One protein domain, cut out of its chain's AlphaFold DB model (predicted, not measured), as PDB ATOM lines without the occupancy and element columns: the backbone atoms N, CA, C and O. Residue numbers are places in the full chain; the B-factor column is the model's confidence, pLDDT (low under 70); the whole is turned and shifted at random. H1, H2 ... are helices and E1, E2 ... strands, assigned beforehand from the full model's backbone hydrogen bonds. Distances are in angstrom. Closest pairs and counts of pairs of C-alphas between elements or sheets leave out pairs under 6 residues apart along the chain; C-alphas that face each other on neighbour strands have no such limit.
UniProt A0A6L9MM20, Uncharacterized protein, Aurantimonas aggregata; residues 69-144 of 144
ATOM      1  N   TYR A  69     168.666  52.294 198.467       79.50
ATOM      2  CA  TYR A  69     167.426  53.055 198.532       79.50
ATOM      3  C   TYR A  69     167.643  54.469 199.086       79.50
ATOM      4  O   TYR A  69     167.161  55.438 198.492       79.50
ATOM      5  N   GLU A  70     168.429  54.626 200.155       80.38
ATOM      6  CA  GLU A  70     168.770  55.946 200.701       80.38
ATOM      7  C   GLU A  70     169.543  56.807 199.694       80.38
ATOM      8  O   GLU A  70     169.269  58.004 199.518       80.38
ATOM      9  N   VAL A  71     170.496  56.199 198.980       82.56
ATOM     10  CA  VAL A  71     171.250  56.881 197.926       82.56
ATOM     11  C   VAL A  71     170.310  57.321 196.802       82.56
ATOM     12  O   VAL A  71     170.378  58.483 196.384       82.56
ATOM     13  N   ALA A  72     169.403  56.452 196.348       79.81
ATOM     14  CA  ALA A  72     168.414  56.777 195.321       79.81
ATOM     15  C   ALA A  72     167.500  57.938 195.747       79.81
ATOM     16  O   ALA A  72     167.371  58.920 195.008       79.81
ATOM     17  N   GLN A  73     166.963  57.899 196.972       88.25
ATOM     18  CA  GLN A  73     166.150  58.990 197.512       88.25
ATOM     19  C   GLN A  73     166.920  60.312 197.531       88.25
ATOM     20  O   GLN A  73     166.404  61.346 197.107       88.25
ATOM     21  N   ARG A  74     168.189  60.299 197.956       87.81
ATOM     22  CA  ARG A  74     169.027  61.505 198.002       87.81
ATOM     23  C   ARG A  74     169.258  62.107 196.615       87.81
ATOM     24  O   ARG A  74     169.347  63.334 196.484       87.81
ATOM     25  N   TRP A  75     169.381  61.273 195.584       86.94
ATOM     26  CA  TRP A  75     169.488  61.724 194.196       86.94
ATOM     27  C   TRP A  75     168.192  62.360 193.695       86.94
ATOM     28  O   TRP A  75     168.246  63.448 193.106       86.94
ATOM     29  N   ASP A  76     167.046  61.748 193.980       88.00
ATOM     30  CA  ASP A  76     165.736  62.283 193.606       88.00
ATOM     31  C   ASP A  76     165.444  63.611 194.305       88.00
ATOM     32  O   ASP A  76     165.035  64.579 193.658       88.00
ATOM     33  N   ASP A  77     165.792  63.728 195.585       89.56
ATOM     34  CA  ASP A  77     165.651  64.961 196.358       89.56
ATOM     35  C   ASP A  77     166.493  66.104 195.767       89.56
ATOM     36  O   ASP A  77     166.039  67.245 195.599       89.56
ATOM     37  N   ARG A  78     167.741  65.802 195.380       90.25
ATOM     38  CA  ARG A  78     168.629  66.762 194.703       90.25
ATOM     39  C   ARG A  78     168.061  67.187 193.352       90.25
ATOM     40  O   ARG A  78     168.115  68.379 193.019       90.25
ATOM     41  N   ARG A  79     167.516  66.244 192.580       90.94
ATOM     42  CA  ARG A  79     166.890  66.509 191.279       90.94
ATOM     43  C   ARG A  79     165.658  67.396 191.437       90.94
ATOM     44  O   ARG A  79     165.586  68.445 190.792       90.94
ATOM     45  N   TYR A  80     164.767  67.053 192.364       90.94
ATOM     46  CA  TYR A  80     163.563  67.815 192.679       90.94
ATOM     47  C   TYR A  80     163.894  69.259 193.082       90.94
ATOM     48  O   TYR A  80     163.357  70.210 192.508       90.94
ATOM     49  N   ARG A  81     164.852  69.458 194.000       89.81
ATOM     50  CA  ARG A  81     165.283  70.806 194.422       89.81
ATOM     51  C   ARG A  81     165.852  71.623 193.261       89.81
ATOM     52  O   ARG A  81     165.619  72.834 193.187       89.81
ATOM     53  N   ARG A  82     166.597  70.993 192.346       92.19
ATOM     54  CA  ARG A  82     167.154  71.661 191.157       92.19
ATOM     55  C   ARG A  82     166.046  72.125 190.212       92.19
ATOM     56  O   ARG A  82     166.071  73.281 189.775       92.19
ATOM     57  N   ASP A  83     165.065  71.270 189.948       91.81
ATOM     58  CA  ASP A  83     163.938  71.591 189.070       91.81
ATOM     59  C   ASP A  83     163.013  72.645 189.676       91.81
ATOM     60  O   ASP A  83     162.612  73.586 188.982       91.81
ATOM     61  N   TYR A  84     162.759  72.572 190.985       91.88
ATOM     62  CA  TYR A  84     162.013  73.594 191.711       91.88
ATOM     63  C   TYR A  84     162.679  74.970 191.579       91.88
ATOM     64  O   TYR A  84     162.038  75.936 191.161       91.88
ATOM     65  N   ARG A  85     163.995  75.061 191.828       88.00
ATOM     66  CA  ARG A  85     164.757  76.315 191.666       88.00
ATOM     67  C   ARG A  85     164.716  76.835 190.229       88.00
ATOM     68  O   ARG A  85     164.611  78.044 190.017       88.00
ATOM     69  N   ARG A  86     164.786  75.948 189.231       89.75
ATOM     70  CA  ARG A  86     164.700  76.323 187.809       89.75
ATOM     71  C   ARG A  86     163.319  76.884 187.464       89.75
ATOM     72  O   ARG A  86     163.233  77.900 186.772       89.75
ATOM     73  N   ARG A  87     162.252  76.256 187.964       89.38
ATOM     74  CA  ARG A  87     160.869  76.715 187.784       89.38
ATOM     75  C   ARG A  87     160.633  78.055 188.479       89.38
ATOM     76  O   ARG A  87     160.041  78.943 187.873       89.38
ATOM     77  N   ASP A  88     161.146  78.233 189.692       85.38
ATOM     78  CA  ASP A  88     161.004  79.486 190.437       85.38
ATOM     79  C   ASP A  88     161.737  80.650 189.753       85.38
ATOM     80  O   ASP A  88     161.161  81.721 189.565       85.38
ATOM     81  N   ARG A  89     162.961  80.423 189.247       80.31
ATOM     82  CA  ARG A  89     163.671  81.417 188.420       80.31
ATOM     83  C   ARG A  89     162.851  81.840 187.204       80.31
ATOM     84  O   ARG A  89     162.686  83.036 186.987       80.31
ATOM     85  N   ARG A  90     162.277  80.883 186.465       79.31
ATOM     86  CA  ARG A  90     161.397  81.180 185.320       79.31
ATOM     87  C   ARG A  90     160.162  81.972 185.737       79.31
ATOM     88  O   ARG A  90     159.780  82.903 185.046       79.31
ATOM     89  N   ARG A  91     159.553  81.641 186.879       76.06
ATOM     90  CA  ARG A  91     158.365  82.344 187.384       76.06
ATOM     91  C   ARG A  91     158.685  83.791 187.766       76.06
ATOM     92  O   ARG A  91     157.914  84.689 187.441       76.06
ATOM     93  N   ARG A  92     159.834  84.027 188.408       72.62
ATOM     94  CA  ARG A  92     160.350  85.376 188.702       72.62
ATOM     95  C   ARG A  92     160.700  86.136 187.424       72.62
ATOM     96  O   ARG A  92     160.439  87.329 187.343       72.62
ATOM     97  N   GLU A  93     161.238  85.447 186.423       70.75
ATOM     98  CA  GLU A  93     161.571  86.024 185.122       70.75
ATOM     99  C   GLU A  93     160.325  86.401 184.312       70.75
ATOM    100  O   GLU A  93     160.262  87.511 183.802       70.75
ATOM    101  N   SER A  94     159.282  85.565 184.289       62.62
ATOM    102  CA  SER A  94     157.976  85.934 183.721       62.62
ATOM    103  C   SER A  94     157.293  87.072 184.480       62.62
ATOM    104  O   SER A  94     156.505  87.806 183.897       62.62
ATOM    105  N   ARG A  95     157.596  87.241 185.772       62.12
ATOM    106  CA  ARG A  95     157.151  88.389 186.576       62.12
ATOM    107  C   ARG A  95     158.041  89.621 186.426       62.12
ATOM    108  O   ARG A  95     157.761  90.622 187.089       62.12
ATOM    109  N   ARG A  96     159.093  89.591 185.595       62.47
ATOM    110  CA  ARG A  96     159.830  90.813 185.260       62.47
ATOM    111  C   ARG A  96     158.849  91.744 184.568       62.47
ATOM    112  O   ARG A  96     158.476  91.540 183.418       62.47
ATOM    113  N   ARG A  97     158.400  92.738 185.335       66.00
ATOM    114  CA  ARG A  97     157.621  93.876 184.862       66.00
ATOM    115  C   ARG A  97     158.296  94.368 183.594       66.00
ATOM    116  O   ARG A  97     159.512  94.571 183.588       66.00
ATOM    117  N   TYR A  98     157.528  94.489 182.521       69.31
ATOM    118  CA  TYR A  98     158.056  95.025 181.280       69.31
ATOM    119  C   TYR A  98     158.518  96.451 181.586       69.31
ATOM    120  O   TYR A  98     157.697  97.313 181.907       69.31
ATOM    121  N   ASN A  99     159.831  96.683 181.578       75.31
ATOM    122  CA  ASN A  99     160.377  98.001 181.869       75.31
ATOM    123  C   ASN A  99     159.840  98.988 180.837       75.31
ATOM    124  O   ASN A  99     159.843  98.697 179.635       75.31
ATOM    125  N   ARG A 100     159.433 100.185 181.280       78.25
ATOM    126  CA  ARG A 100     158.931 101.226 180.374       78.25
ATOM    127  C   ARG A 100     159.906 101.492 179.228       78.25
ATOM    128  O   ARG A 100     159.477 101.612 178.086       78.25
ATOM    129  N   ARG A 101     161.217 101.503 179.505       82.75
ATOM    130  CA  ARG A 101     162.271 101.660 178.484       82.75
ATOM    131  C   ARG A 101     162.226 100.585 177.401       82.75
ATOM    132  O   ARG A 101     162.342 100.925 176.226       82.75
ATOM    133  N   ASP A 102     162.052  99.319 177.772       85.38
ATOM    134  CA  ASP A 102     161.992  98.222 176.803       85.38
ATOM    135  C   ASP A 102     160.708  98.299 175.980       85.38
ATOM    136  O   ASP A 102     160.747  98.134 174.763       85.38
ATOM    137  N   PHE A 103     159.590  98.671 176.609       87.00
ATOM    138  CA  PHE A 103     158.332  98.889 175.902       87.00
ATOM    139  C   PHE A 103     158.412 100.060 174.908       87.00
ATOM    140  O   PHE A 103     157.989  99.933 173.758       87.00
ATOM    141  N   VAL A 104     159.016 101.186 175.309       88.69
ATOM    142  CA  VAL A 104     159.296 102.326 174.417       88.69
ATOM    143  C   VAL A 104     160.176 101.883 173.252       88.69
ATOM    144  O   VAL A 104     159.874 102.202 172.100       88.69
ATOM    145  N   ARG A 105     161.228 101.103 173.529       91.06
ATOM    146  CA  ARG A 105     162.134 100.575 172.505       91.06
ATOM    147  C   ARG A 105     161.392  99.673 171.515       91.06
ATOM    148  O   ARG A 105     161.607  99.819 170.315       91.06
ATOM    149  N   SER A 106     160.490  98.808 171.981       92.50
ATOM    150  CA  SER A 106     159.624  97.990 171.120       92.50
ATOM    151  C   SER A 106     158.685  98.846 170.267       92.50
ATOM    152  O   SER A 106     158.609  98.636 169.060       92.50
ATOM    153  N   CYS A 107     158.035  99.861 170.845       92.50
ATOM    154  CA  CYS A 107     157.167 100.780 170.098       92.50
ATOM    155  C   CYS A 107     157.911 101.585 169.016       92.50
ATOM    156  O   CYS A 107     157.294 101.978 168.025       92.50
ATOM    157  N   GLN A 108     159.207 101.857 169.201       91.62
ATOM    158  CA  GLN A 108     160.035 102.580 168.230       91.62
ATOM    159  C   GLN A 108     160.643 101.662 167.160       91.62
ATOM    160  O   GLN A 108     160.652 102.032 165.990       91.62
ATOM    161  N   ARG A 109     161.151 100.481 167.547       95.81
ATOM    162  CA  ARG A 109     161.870  99.569 166.637       95.81
ATOM    163  C   ARG A 109     160.961  98.654 165.824       95.81
ATOM    164  O   ARG A 109     161.354  98.271 164.729       95.81
ATOM    165  N   ASP A 110     159.788  98.286 166.338       95.25
ATOM    166  CA  ASP A 110     158.909  97.308 165.691       95.25
ATOM    167  C   ASP A 110     157.598  97.960 165.187       95.25
ATOM    168  O   ASP A 110     156.688  98.261 165.973       95.25
ATOM    169  N   PRO A 111     157.448  98.152 163.857       92.38
ATOM    170  CA  PRO A 111     156.239  98.718 163.264       92.38
ATOM    171  C   PRO A 111     154.997  97.846 163.467       92.38
ATOM    172  O   PRO A 111     153.893  98.387 163.569       92.38
ATOM    173  N   ARG A 112     155.156  96.515 163.507       93.50
ATOM    174  CA  ARG A 112     154.049  95.571 163.711       93.50
ATOM    175  C   ARG A 112     153.569  95.650 165.153       93.50
ATOM    176  O   ARG A 112     152.371  95.813 165.378       93.50
ATOM    177  N   PHE A 113     154.495  95.645 166.112       92.62
ATOM    178  CA  PHE A 113     154.172  95.832 167.528       92.62
ATOM    179  C   PHE A 113     153.416  97.144 167.763       92.62
ATOM    180  O   PHE A 113     152.369  97.150 168.413       92.62
ATOM    181  N   ARG A 114     153.891  98.243 167.161       93.38
ATOM    182  CA  ARG A 114     153.240  99.560 167.226       93.38
ATOM    183  C   ARG A 114     151.844  99.568 166.603       93.38
ATOM    184  O   ARG A 114     150.961 100.250 167.118       93.38
ATOM    185  N   ARG A 115     151.635  98.849 165.493       93.00
ATOM    186  CA  ARG A 115     150.329  98.766 164.820       93.00
ATOM    187  C   ARG A 115     149.302  98.033 165.689       93.00
ATOM    188  O   ARG A 115     148.177  98.507 165.789       93.00
ATOM    189  N   ASN A 116     149.717  96.961 166.364       91.75
ATOM    190  CA  ASN A 116     148.847  96.161 167.233       91.75
ATOM    191  C   ASN A 116     148.589  96.813 168.603       91.75
ATOM    192  O   ASN A 116     147.569  96.548 169.223       91.75
ATOM    193  N   ASN A 117     149.493  97.678 169.073       90.94
ATOM    194  CA  ASN A 117     149.448  98.283 170.411       90.94
ATOM    195  C   ASN A 117     149.402  99.819 170.351       90.94
ATOM    196  O   ASN A 117     150.062 100.511 171.131       90.94
ATOM    197  N   ARG A 118     148.649 100.372 169.393       89.00
ATOM    198  CA  ARG A 118     148.696 101.799 169.030       89.00
ATOM    199  C   ARG A 118     148.389 102.730 170.210       89.00
ATOM    200  O   ARG A 118     149.139 103.678 170.451       89.00
ATOM    201  N   ASP A 119     147.353 102.417 170.986       86.62
ATOM    202  CA  ASP A 119     146.928 103.213 172.150       86.62
ATOM    203  C   ASP A 119     147.918 103.146 173.314       86.62
ATOM    204  O   ASP A 119     148.079 104.106 174.071       86.62
ATOM    205  N   LEU A 120     148.610 102.015 173.445       86.12
ATOM    206  CA  LEU A 120     149.623 101.806 174.475       86.12
ATOM    207  C   LEU A 120     150.882 102.585 174.145       86.12
ATOM    208  O   LEU A 120     151.373 103.341 174.978       86.12
ATOM    209  N   CYS A 121     151.361 102.474 172.906       90.56
ATOM    210  CA  CYS A 121     152.500 103.254 172.450       90.56
ATOM    211  C   CYS A 121     152.211 104.760 172.536       90.56
ATOM    212  O   CYS A 121     153.084 105.511 172.963       90.56
ATOM    213  N   ARG A 122     150.985 105.209 172.221       87.44
ATOM    214  CA  ARG A 122     150.590 106.618 172.379       87.44
ATOM    215  C   ARG A 122     150.644 107.068 173.844       87.44
ATOM    216  O   ARG A 122     151.195 108.131 174.108       87.44
ATOM    217  N   ARG A 123     150.145 106.265 174.791       83.38
ATOM    218  CA  ARG A 123     150.221 106.571 176.234       83.38
ATOM    219  C   ARG A 123     151.651 106.588 176.765       83.38
ATOM    220  O   ARG A 123     152.024 107.504 177.488       83.38
ATOM    221  N   VAL A 124     152.460 105.597 176.400       82.88
ATOM    222  CA  VAL A 124     153.813 105.438 176.950       82.88
ATOM    223  C   VAL A 124     154.797 106.456 176.359       82.88
ATOM    224  O   VAL A 124     155.626 106.978 177.104       82.88
ATOM    225  N   ILE A 125     154.696 106.762 175.058       83.56
ATOM    226  CA  ILE A 125     155.563 107.737 174.366       83.56
ATOM    227  C   ILE A 125     155.053 109.172 174.555       83.56
ATOM    228  O   ILE A 125     155.850 110.079 174.764       83.56
ATOM    229  N   GLY A 126     153.736 109.383 174.481       75.06
ATOM    230  CA  GLY A 126     153.122 110.709 174.603       75.06
ATOM    231  C   GLY A 126     152.931 111.179 176.047       75.06
ATOM    232  O   GLY A 126     152.742 112.368 176.288       75.06
ATOM    233  N   GLY A 127     152.991 110.268 177.020       66.00
ATOM    234  CA  GLY A 127     152.878 110.601 178.430       66.00
ATOM    235  C   GLY A 127     154.152 111.259 178.957       66.00
ATOM    236  O   GLY A 127     155.149 110.580 179.218       66.00
ATOM    237  N   ARG A 128     154.088 112.570 179.226       58.59
ATOM    238  CA  ARG A 128     154.894 113.212 180.280       58.59
ATOM    239  C   ARG A 128     154.453 112.633 181.633       58.59
ATOM    240  O   ARG A 128     153.714 113.262 182.382       58.59
ATOM    241  N   GLY A 129     154.802 111.374 181.885       55.06
ATOM    242  CA  GLY A 129     154.458 110.655 183.105       55.06
ATOM    243  C   GLY A 129     155.187 111.262 184.296       55.06
ATOM    244  O   GLY A 129     156.398 111.481 184.248       55.06
ATOM    245  N   ARG A 130     154.440 111.562 185.361       55.81
ATOM    246  CA  ARG A 130     155.008 111.843 186.681       55.81
ATOM    247  C   ARG A 130     155.792 110.596 187.111       55.81
ATOM    248  O   ARG A 130     155.231 109.502 187.094       55.81
ATOM    249  N   ARG A 131     157.072 110.758 187.465       58.84
ATOM    250  CA  ARG A 131     157.939 109.659 187.933       58.84
ATOM    251  C   ARG A 131     157.200 108.817 188.984       58.84
ATOM    252  O   ARG A 131     156.657 109.380 189.929       58.84
ATOM    253  N   GLY A 132     157.191 107.494 188.813       67.25
ATOM    254  CA  GLY A 132     156.609 106.544 189.770       67.25
ATOM    255  C   GLY A 132     155.190 106.049 189.462       67.25
ATOM    256  O   GLY A 132     154.657 105.253 190.230       67.25
ATOM    257  N   SER A 133     154.563 106.460 188.354       69.81
ATOM    258  CA  SER A 133     153.263 105.895 187.959       69.81
ATOM    259  C   SER A 133     153.420 104.546 187.247       69.81
ATOM    260  O   SER A 133     154.185 104.437 186.287       69.81
ATOM    261  N   CYS A 134     152.657 103.536 187.671       76.06
ATOM    262  CA  CYS A 134     152.497 102.282 186.934       76.06
ATOM    263  C   CYS A 134     151.191 102.305 186.128       76.06
ATOM    264  O   CYS A 134     150.145 102.704 186.637       76.06
ATOM    265  N   VAL A 135     151.239 101.853 184.878       73.44
ATOM    266  CA  VAL A 135     150.079 101.713 183.994       73.44
ATOM    267  C   VAL A 135     149.783 100.228 183.806       73.44
ATOM    268  O   VAL A 135     150.645  99.464 183.367       73.44
ATOM    269  N   ASN A 136     148.556  99.821 184.133       72.56
ATOM    270  CA  ASN A 136     148.071  98.462 183.902       72.56
ATOM    271  C   ASN A 136     147.490  98.330 182.492       72.56
ATOM    272  O   ASN A 136     146.679  99.148 182.054       72.56
ATOM    273  N   ILE A 137     147.915  97.285 181.790       68.88
ATOM    274  CA  ILE A 137     147.516  96.950 180.430       68.88
ATOM    275  C   ILE A 137     147.200  95.453 180.408       68.88
ATOM    276  O   ILE A 137     148.083  94.613 180.216       68.88
ATOM    277  N   GLY A 138     145.935  95.105 180.637       78.25
ATOM    278  CA  GLY A 138     145.536  93.703 180.783       78.25
ATOM    279  C   GLY A 138     146.345  93.012 181.898       78.25
ATOM    280  O   GLY A 138     146.406  93.555 183.000       78.25
ATOM    281  N   PRO A 139     146.998  91.859 181.639       74.56
ATOM    282  CA  PRO A 139     147.820  91.166 182.636       74.56
ATOM    283  C   PRO A 139     149.221  91.779 182.829       74.56
ATOM    284  O   PRO A 139     150.003  91.267 183.630       74.56
ATOM    285  N   VAL A 140     149.579  92.832 182.084       67.25
ATOM    286  CA  VAL A 140     150.917  93.435 182.113       67.25
ATOM    287  C   VAL A 140     150.870  94.789 182.811       67.25
ATOM    288  O   VAL A 140     150.138  95.689 182.408       67.25
ATOM    289  N   THR A 141     151.711  94.960 183.828       77.56
ATOM    290  CA  THR A 141     151.929  96.248 184.497       77.56
ATOM    291  C   THR A 141     153.252  96.849 184.032       77.56
ATOM    292  O   THR A 141     154.302  96.216 184.175       77.56
ATOM    293  N   ILE A 142     153.207  98.070 183.495       72.69
ATOM    294  CA  ILE A 142     154.388  98.845 183.092       72.69
ATOM    295  C   ILE A 142     154.601  99.952 184.117       72.69
ATOM    296  O   ILE A 142     153.727 100.794 184.290       72.69
ATOM    297  N   CYS A 143     155.755  99.969 184.772       73.25
ATOM    298  CA  CYS A 143     156.135 101.026 185.709       73.25
ATOM    299  C   CYS A 143     157.251 101.892 185.118       73.25
ATOM    300  O   CYS A 143     158.055 101.391 184.324       73.25
ATOM    301  N   ASP A 144     157.249 103.172 185.493       61.44
ATOM    302  CA  ASP A 144     158.335 104.124 185.217       61.44
ATOM    303  C   ASP A 144     159.630 103.776 185.967       61.44
ATOM    304  O   ASP A 144     159.527 103.375 187.151       61.44
TER     305      ASP A 144
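Overview. This is residues 69 to 144 of the 144 residues of an uncharacterized protein of Aurantimonas aggregata (UniProt A0A6L9MM20). One long helix, H1, sticks out like a handle from a small, compact head in which three short helices, H2, H3 and H4, sit beside a two-stranded hairpin, E1 and E2. H1 makes most of the length, and the head without it spans 28 by 25 by 17 A. The printed part has 76 residues, with four named helices followed by two antiparallel strands, and its class is mostly helix. The whole is extended, with a radius of gyration of the C-alphas of 19.9 A and spans of 64 by 28 by 18 A.

Arrangement. E1, residues 134 to 137, and E2, residues 140 to 143, form an antiparallel hairpin at 159 degrees, with N 135 and O 142 at 2.8 A and N 142 and O 135 at 2.9 A, within hydrogen-bond range. The closest C-alphas of E2 and H2, residues 100 to 109, are those of Ile 142 and Arg 100, 5.8 A apart. H2 touches H4, residues 118 to 126, at a steep tilt of 63 degrees, opposite ways; their closest C-alphas, of Cys 107 and Cys 121, are 5.8 A apart. H2 and H3, residues 111 to 116, touch only at the corner, closest at the C-alphas of Cys 107 and Arg 114, 5.0 A. H1, residues 69 to 94, touches no helix and stands free. In H1, H2, H3 and H4 every O i to N i+4 pair is within hydrogen-bond range.

Along the chain. H1 runs 37.3 A from C-alpha 69 at (167.426, 53.055, 198.532) to C-alpha 94 at (157.976, 85.934, 183.721). H2 measures 14.1 A, H3 8.8 A, H4 11.4 A, E1 9.8 A and E2 9.9 A, the last ending at C-alpha 143, (156.135, 101.026, 185.709).

Size, cuts and confidence. The C-alphas farthest apart, of Tyr 69 and Arg 128, are 64.1 A apart. The printed part has no cut and no long link. Mean pLDDT of the printed part is 80.9; residues 94 to 98, 127 to 133, 137, 140 and 144 are under 70.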